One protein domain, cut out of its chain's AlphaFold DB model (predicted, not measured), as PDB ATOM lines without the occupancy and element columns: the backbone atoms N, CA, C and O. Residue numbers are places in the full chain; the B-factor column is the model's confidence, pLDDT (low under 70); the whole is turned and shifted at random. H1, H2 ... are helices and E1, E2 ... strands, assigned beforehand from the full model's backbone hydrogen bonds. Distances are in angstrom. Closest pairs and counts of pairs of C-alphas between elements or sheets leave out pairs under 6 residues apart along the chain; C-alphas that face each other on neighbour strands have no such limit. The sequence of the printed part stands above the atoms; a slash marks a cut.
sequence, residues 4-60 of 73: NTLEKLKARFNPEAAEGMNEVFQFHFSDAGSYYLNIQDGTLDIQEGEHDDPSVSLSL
ATOM      1  N   ASN A   4      21.755 -46.031  10.494       64.44
ATOM      2  CA  ASN A   4      20.711 -45.489   9.637       64.44
ATOM      3  C   ASN A   4      21.160 -44.312   8.759       64.44
ATOM      4  O   ASN A   4      20.477 -44.021   7.787       64.44
ATOM      5  N   THR A   5      22.232 -43.586   9.087       68.69
ATOM      6  CA  THR A   5      22.644 -42.389   8.323       68.69
ATOM      7  C   THR A   5      23.200 -42.754   6.953       68.69
ATOM      8  O   THR A   5      22.702 -42.250   5.949       68.69
ATOM      9  N   LEU A   6      24.164 -43.674   6.904       72.81
ATOM     10  CA  LEU A   6      24.734 -44.180   5.653       72.81
ATOM     11  C   LEU A   6      23.691 -44.922   4.813       72.81
ATOM     12  O   LEU A   6      23.577 -44.664   3.620       72.81
ATOM     13  N   GLU A   7      22.847 -45.742   5.442       75.25
ATOM     14  CA  GLU A   7      21.727 -46.423   4.774       75.25
ATOM     15  C   GLU A   7      20.729 -45.426   4.158       75.25
ATOM     16  O   GLU A   7      20.274 -45.607   3.033       75.25
ATOM     17  N   LYS A   8      20.413 -44.323   4.855       75.88
ATOM     18  CA  LYS A   8      19.540 -43.258   4.328       75.88
ATOM     19  C   LYS A   8      20.189 -42.475   3.196       75.88
ATOM     20  O   LYS A   8      19.479 -42.083   2.274       75.88
ATOM     21  N   LEU A   9      21.495 -42.218   3.271       76.75
ATOM     22  CA  LEU A   9      22.244 -41.586   2.184       76.75
ATOM     23  C   LEU A   9      22.238 -42.491   0.955       76.75
ATOM     24  O   LEU A   9      21.875 -42.034  -0.120       76.75
ATOM     25  N   LYS A  10      22.507 -43.786   1.137       76.94
ATOM     26  CA  LYS A  10      22.452 -44.792   0.075       76.94
ATOM     27  C   LYS A  10      21.053 -44.921  -0.532       76.94
ATOM     28  O   LYS A  10      20.926 -45.004  -1.743       76.94
ATOM     29  N   ALA A  11      20.001 -44.860   0.285       81.75
ATOM     30  CA  ALA A  11      18.616 -44.872  -0.187       81.75
ATOM     31  C   ALA A  11      18.197 -43.580  -0.914       81.75
ATOM     32  O   ALA A  11      17.256 -43.598  -1.703       81.75
ATOM     33  N   ARG A  12      18.854 -42.450  -0.625       79.75
ATOM     34  CA  ARG A  12      18.638 -41.164  -1.311       79.75
ATOM     35  C   ARG A  12      19.557 -40.950  -2.506       79.75
ATOM     36  O   ARG A  12      19.300 -40.042  -3.294       79.75
ATOM     37  N   PHE A  13      20.625 -41.729  -2.611       81.81
ATOM     38  CA  PHE A  13      21.569 -41.650  -3.706       81.81
ATOM     39  C   PHE A  13      20.864 -42.020  -5.009       81.81
ATOM     40  O   PHE A  13      20.208 -43.057  -5.095       81.81
ATOM     41  N   ASN A  14      20.992 -41.152  -6.007       84.31
ATOM     42  CA  ASN A  14      20.410 -41.372  -7.318       84.31
ATOM     43  C   ASN A  14      21.528 -41.740  -8.308       84.31
ATOM     44  O   ASN A  14      22.240 -40.834  -8.748       84.31
ATOM     45  N   PRO A  15      21.694 -43.028  -8.661       83.44
ATOM     46  CA  PRO A  15      22.762 -43.471  -9.554       83.44
ATOM     47  C   PRO A  15      22.648 -42.847 -10.947       83.44
ATOM     48  O   PRO A  15      23.668 -42.518 -11.537       83.44
ATOM     49  N   GLU A  16      21.431 -42.591 -11.436       86.50
ATOM     50  CA  GLU A  16      21.205 -41.950 -12.741       86.50
ATOM     51  C   GLU A  16      21.713 -40.502 -12.766       86.50
ATOM     52  O   GLU A  16      22.218 -40.031 -13.777       86.50
ATOM     53  N   ALA A  17      21.611 -39.785 -11.642       83.56
ATOM     54  CA  ALA A  17      22.152 -38.429 -11.530       83.56
ATOM     55  C   ALA A  17      23.677 -38.419 -11.344       83.56
ATOM     56  O   ALA A  17      24.317 -37.409 -11.621       83.56
ATOM     57  N   ALA A  18      24.233 -39.527 -10.854       83.50
ATOM     58  CA  ALA A  18      25.657 -39.722 -10.629       83.50
ATOM     59  C   ALA A  18      26.379 -40.381 -11.819       83.50
ATOM     60  O   ALA A  18      27.593 -40.592 -11.760       83.50
ATOM     61  N   GLU A  19      25.660 -40.714 -12.891       87.44
ATOM     62  CA  GLU A  19      26.237 -41.218 -14.136       87.44
ATOM     63  C   GLU A  19      27.198 -40.167 -14.721       87.44
ATOM     64  O   GLU A  19      26.868 -38.984 -14.824       87.44
ATOM     65  N   GLY A  20      28.434 -40.569 -15.035       86.56
ATOM     66  CA  GLY A  20      29.500 -39.649 -15.443       86.56
ATOM     67  C   GLY A  20      30.121 -38.790 -14.326       86.56
ATOM     68  O   GLY A  20      31.049 -38.027 -14.611       86.56
ATOM     69  N   MET A  21      29.675 -38.907 -13.067       86.12
ATOM     70  CA  MET A  21      30.330 -38.260 -11.923       86.12
ATOM     71  C   MET A  21      31.480 -39.127 -11.391       86.12
ATOM     72  O   MET A  21      31.366 -40.349 -11.293       86.12
ATOM     73  N   ASN A  22      32.589 -38.474 -11.043       88.31
ATOM     74  CA  ASN A  22      33.756 -39.076 -10.398       88.31
ATOM     75  C   ASN A  22      34.131 -38.203  -9.204       88.31
ATOM     76  O   ASN A  22      35.001 -37.340  -9.313       88.31
ATOM     77  N   GLU A  23      33.410 -38.369  -8.102       89.19
ATOM     78  CA  GLU A  23      33.565 -37.529  -6.919       89.19
ATOM     79  C   GLU A  23      33.717 -38.384  -5.666       89.19
ATOM     80  O   GLU A  23      33.013 -39.376  -5.465       89.19
ATOM     81  N   VAL A  24      34.631 -37.953  -4.798       90.56
ATOM     82  CA  VAL A  24      34.846 -38.564  -3.489       90.56
ATOM     83  C   VAL A  24      34.300 -37.630  -2.418       90.56
ATOM     84  O   VAL A  24      34.809 -36.524  -2.230       90.56
ATOM     85  N   PHE A  25      33.270 -38.082  -1.706       89.19
ATOM     86  CA  PHE A  25      32.665 -37.352  -0.596       89.19
ATOM     87  C   PHE A  25      33.195 -37.889   0.730       89.19
ATOM     88  O   PHE A  25      32.829 -38.982   1.161       89.19
ATOM     89  N   GLN A  26      34.030 -37.107   1.403       91.25
ATOM     90  CA  GLN A  26      34.530 -37.397   2.737       91.25
ATOM     91  C   GLN A  26      33.538 -36.910   3.790       91.25
ATOM     92  O   GLN A  26      33.162 -35.742   3.821       91.25
ATOM     93  N   PHE A  27      33.161 -37.794   4.703       87.38
ATOM     94  CA  PHE A  27      32.343 -37.486   5.863       87.38
ATOM     95  C   PHE A  27      33.164 -37.662   7.134       87.38
ATOM     96  O   PHE A  27      33.677 -38.742   7.419       87.38
ATOM     97  N   HIS A  28      33.279 -36.595   7.916       86.31
ATOM     98  CA  HIS A  28      33.878 -36.637   9.247       86.31
ATOM     99  C   HIS A  28      32.772 -36.593  10.284       86.31
ATOM    100  O   HIS A  28      32.152 -35.547  10.470       86.31
ATOM    101  N   PHE A  29      32.534 -37.714  10.964       83.25
ATOM    102  CA  PHE A  29      31.655 -37.753  12.122       83.25
ATOM    103  C   PHE A  29      32.480 -37.647  13.395       83.25
ATOM    104  O   PHE A  29      33.170 -38.592  13.770       83.25
ATOM    105  N   SER A  30      32.346 -36.540  14.125       77.56
ATOM    106  CA  SER A  30      33.086 -36.358  15.385       77.56
ATOM    107  C   SER A  30      32.777 -37.426  16.446       77.56
ATOM    108  O   SER A  30      33.563 -37.610  17.367       77.56
ATOM    109  N   ASP A  31      31.640 -38.121  16.325       77.75
ATOM    110  CA  ASP A  31      31.165 -39.155  17.258       77.75
ATOM    111  C   ASP A  31      31.222 -40.586  16.676       77.75
ATOM    112  O   ASP A  31      31.155 -41.556  17.424       77.75
ATOM    113  N   ALA A  32      31.365 -40.739  15.353       72.69
ATOM    114  CA  ALA A  32      31.299 -42.046  14.681       72.69
ATOM    115  C   ALA A  32      32.533 -42.394  13.826       72.69
ATOM    116  O   ALA A  32      32.604 -43.510  13.314       72.69
ATOM    117  N   GLY A  33      33.497 -41.477  13.694       84.31
ATOM    118  CA  GLY A  33      34.699 -41.645  12.875       84.31
ATOM    119  C   GLY A  33      34.572 -41.054  11.468       84.31
ATOM    120  O   GLY A  33      33.580 -40.409  11.123       84.31
ATOM    121  N   SER A  34      35.603 -41.261  10.653       88.44
ATOM    122  CA  SER A  34      35.642 -40.803   9.261       88.44
ATOM    123  C   SER A  34      35.167 -41.907   8.319       88.44
ATOM    124  O   SER A  34      35.505 -43.073   8.511       88.44
ATOM    125  N   TYR A  35      34.388 -41.540   7.304       89.38
ATOM    126  CA  TYR A  35      33.946 -42.425   6.224       89.38
ATOM    127  C   TYR A  35      34.000 -41.661   4.914       89.38
ATOM    128  O   TYR A  35      33.710 -40.467   4.896       89.38
ATOM    129  N   TYR A  36      34.275 -42.340   3.810       90.75
ATOM    130  CA  TYR A  36      34.217 -41.729   2.490       90.75
ATOM    131  C   TYR A  36      33.309 -42.511   1.551       90.75
ATOM    132  O   TYR A  36      33.205 -43.737   1.598       90.75
ATOM    133  N   LEU A  37      32.608 -41.755   0.715       89.06
ATOM    134  CA  LEU A  37      31.739 -42.243  -0.339       89.06
ATOM    135  C   LEU A  37      32.456 -42.007  -1.662       89.06
ATOM    136  O   LEU A  37      32.715 -40.862  -2.026       89.06
ATOM    137  N   ASN A  38      32.772 -43.084  -2.369       90.38
ATOM    138  CA  ASN A  38      33.374 -43.019  -3.690       90.38
ATOM    139  C   ASN A  38      32.280 -43.184  -4.744       90.38
ATOM    140  O   ASN A  38      31.660 -44.247  -4.831       90.38
ATOM    141  N   ILE A  39      32.033 -42.130  -5.518       89.50
ATOM    142  CA  ILE A  39      31.068 -42.146  -6.613       89.50
ATOM    143  C   ILE A  39      31.830 -42.212  -7.927       89.50
ATOM    144  O   ILE A  39      32.612 -41.318  -8.239       89.50
ATOM    145  N   GLN A  40      31.571 -43.262  -8.696       90.06
ATOM    146  CA  GLN A  40      32.150 -43.454 -10.017       90.06
ATOM    147  C   GLN A  40      31.090 -43.996 -10.965       90.06
ATOM    148  O   GLN A  40      30.609 -45.113 -10.784       90.06
ATOM    149  N   ASP A  41      30.736 -43.201 -11.972       87.56
ATOM    150  CA  ASP A  41      29.845 -43.603 -13.064       87.56
ATOM    151  C   ASP A  41      28.515 -44.204 -12.559       87.56
ATOM    152  O   ASP A  41      28.128 -45.323 -12.886       87.56
ATOM    153  N   GLY A  42      27.851 -43.497 -11.642       85.81
ATOM    154  CA  GLY A  42      26.604 -43.958 -11.022       85.81
ATOM    155  C   GLY A  42      26.764 -45.065  -9.969       85.81
ATOM    156  O   GLY A  42      25.781 -45.461  -9.342       85.81
ATOM    157  N   THR A  43      27.980 -45.547  -9.712       86.50
ATOM    158  CA  THR A  43      28.266 -46.509  -8.640       86.50
ATOM    159  C   THR A  43      28.642 -45.774  -7.364       86.50
ATOM    160  O   THR A  43      29.536 -44.935  -7.383       86.50
ATOM    161  N   LEU A  44      27.986 -46.108  -6.251       86.88
ATOM    162  CA  LEU A  44      28.324 -45.600  -4.923       86.88
ATOM    163  C   LEU A  44      28.984 -46.700  -4.093       86.88
ATOM    164  O   LEU A  44      28.318 -47.667  -3.708       86.88
ATOM    165  N   ASP A  45      30.252 -46.504  -3.758       88.19
ATOM    166  CA  ASP A  45      30.975 -47.323  -2.792       88.19
ATOM    167  C   ASP A  45      31.175 -46.562  -1.478       88.19
ATOM    168  O   ASP A  45      31.300 -45.338  -1.460       88.19
ATOM    169  N   ILE A  46      31.143 -47.285  -0.364       86.94
ATOM    170  CA  ILE A  46      31.201 -46.714   0.979       86.94
ATOM    171  C   ILE A  46      32.322 -47.409   1.728       86.94
ATOM    172  O   ILE A  46      32.263 -48.621   1.933       86.94
ATOM    173  N   GLN A  47      33.283 -46.627   2.196       87.44
ATOM    174  CA  GLN A  47      34.447 -47.120   2.914       87.44
ATOM    175  C   GLN A  47      34.601 -46.375   4.241       87.44
ATOM    176  O   GLN A  47      34.322 -45.180   4.355       87.44
ATOM    177  N   GLU A  48      35.039 -47.101   5.263       88.38
ATOM    178  CA  GLU A  48      35.415 -46.521   6.549       88.38
ATOM    179  C   GLU A  48      36.860 -46.015   6.475       88.38
ATOM    180  O   GLU A  48      37.744 -46.705   5.963       88.38
ATOM    181  N   GLY A  49      37.093 -44.803   6.971       86.88
ATOM    182  CA  GLY A  49      38.389 -44.140   6.961       86.88
ATOM    183  C   GLY A  49      38.367 -42.740   6.347       86.88
ATOM    184  O   GLY A  49      37.321 -42.138   6.086       86.88
ATOM    185  N   GLU A  50      39.566 -42.215   6.140       86.38
ATOM    186  CA  GLU A  50      39.813 -40.917   5.523       86.38
ATOM    187  C   GLU A  50      40.468 -41.129   4.158       86.38
ATOM    188  O   GLU A  50      41.377 -41.951   4.018       86.38
ATOM    189  N   HIS A  51      39.970 -40.424   3.149       85.62
ATOM    190  CA  HIS A  51      40.583 -40.351   1.836       85.62
ATOM    191  C   HIS A  51      41.577 -39.185   1.820       85.62
ATOM    192  O   HIS A  51      41.242 -38.092   2.267       85.62
ATOM    193  N   ASP A  52      42.785 -39.409   1.296       83.00
ATOM    194  CA  ASP A  52      43.882 -38.421   1.313       83.00
ATOM    195  C   ASP A  52      43.594 -37.209   0.401       83.00
ATOM    196  O   ASP A  52      44.008 -36.088   0.681       83.00
ATOM    197  N   ASP A  53      42.823 -37.431  -0.672       85.81
ATOM    198  CA  ASP A  53      42.397 -36.402  -1.631       85.81
ATOM    199  C   ASP A  53      40.885 -36.521  -1.908       85.81
ATOM    200  O   ASP A  53      40.469 -37.209  -2.844       85.81
ATOM    201  N   PRO A  54      40.018 -35.990  -1.032       87.75
ATOM    202  CA  PRO A  54      38.580 -36.000  -1.256       87.75
ATOM    203  C   PRO A  54      38.154 -34.809  -2.119       87.75
ATOM    204  O   PRO A  54      38.584 -33.678  -1.893       87.75
ATOM    205  N   SER A  55      37.247 -35.032  -3.076       88.44
ATOM    206  CA  SER A  55      36.673 -33.938  -3.877       88.44
ATOM    207  C   SER A  55      35.854 -32.982  -3.016       88.44
ATOM    208  O   SER A  55      35.876 -31.770  -3.223       88.44
ATOM    209  N   VAL A  56      35.120 -33.531  -2.043       87.19
ATOM    210  CA  VAL A  56      34.259 -32.765  -1.147       87.19
ATOM    211  C   VAL A  56      34.369 -33.330   0.263       87.19
ATOM    212  O   VAL A  56      34.185 -34.526   0.460       87.19
ATOM    213  N   SER A  57      34.594 -32.470   1.257       88.38
ATOM    214  CA  SER A  57      34.649 -32.864   2.670       88.38
ATOM    215  C   SER A  57      33.526 -32.216   3.470       88.38
ATOM    216  O   SER A  57      33.394 -30.993   3.500       88.38
ATOM    217  N   LEU A  58      32.721 -33.036   4.143       85.12
ATOM    218  CA  LEU A  58      31.647 -32.623   5.036       85.12
ATOM    219  C   LEU A  58      31.949 -33.081   6.462       85.12
ATOM    220  O   LEU A  58      32.009 -34.274   6.757       85.12
ATOM    221  N   SER A  59      32.045 -32.120   7.372       83.12
ATOM    222  CA  SER A  59      32.118 -32.386   8.807       83.12
ATOM    223  C   SER A  59      30.707 -32.371   9.388       83.12
ATOM    224  O   SER A  59      30.040 -31.336   9.389       83.12
ATOM    225  N   LEU A  60      30.240 -33.523   9.862       73.56
ATOM    226  CA  LEU A  60      28.919 -33.708  10.452       73.56
ATOM    227  C   LEU A  60      29.067 -34.111  11.918       73.56
ATOM    228  O   LEU A  60      29.878 -34.954  12.282       73.56
TER     229      LEU A  60
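AT A GLANCE: This is residues 4 to 60 of the 73 residues of the protein "SCP2 domain-containing protein" of Halomonas sulfidaeris (UniProt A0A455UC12). A twisted sheet of four strands makes the body, and one short helix, H1, only grazes it with residues 6 to 10. The printed part has 57 residues, with named elements in the order H1, E1, E2, E3, E4; the class is mixed. The mixed sheet runs E3, E2, E1, E4. The whole is compact, with a radius of gyration of the C-alphas of 11.0 A and spans of 32 by 26 by 15 A.

HOW THE PARTS SIT: Begin at H1, residues 4 to 12, with every O i to N i+4 pair within hydrogen-bond range. E1, residues 22 to 29, E2, residues 33 to 40, and E3, residues 43 to 48, form a meander of two hairpins, each strand the antiparallel neighbour of the one before: find N 25 and O 37, 2.9 A apart, and N 45 and O 38, 2.9 A. The closest C-alphas of H1 and E3 are those of Lys 10 and Leu 44, 7.8 A. E4, residues 56 to 60, is parallel to E1 at 21 degrees; look at N 58 and O 26, 2.8 A.

IN THESE COORDINATES: Find C-alpha 4 at (20.711, -45.489, 9.637), where H1 begins. From first to last C-alpha E1 measures 22.7 A, E2 23.1 A and E3 16.8 A. E4 ends at C-alpha 60, (28.919, -33.708, 10.452).

THE WHOLE: The farthest C-alphas, of Gly 20 and Asp 31, are 32.7 A apart. The printed part has no cut and no long link; residues 4 to 5 have pLDDT under 70.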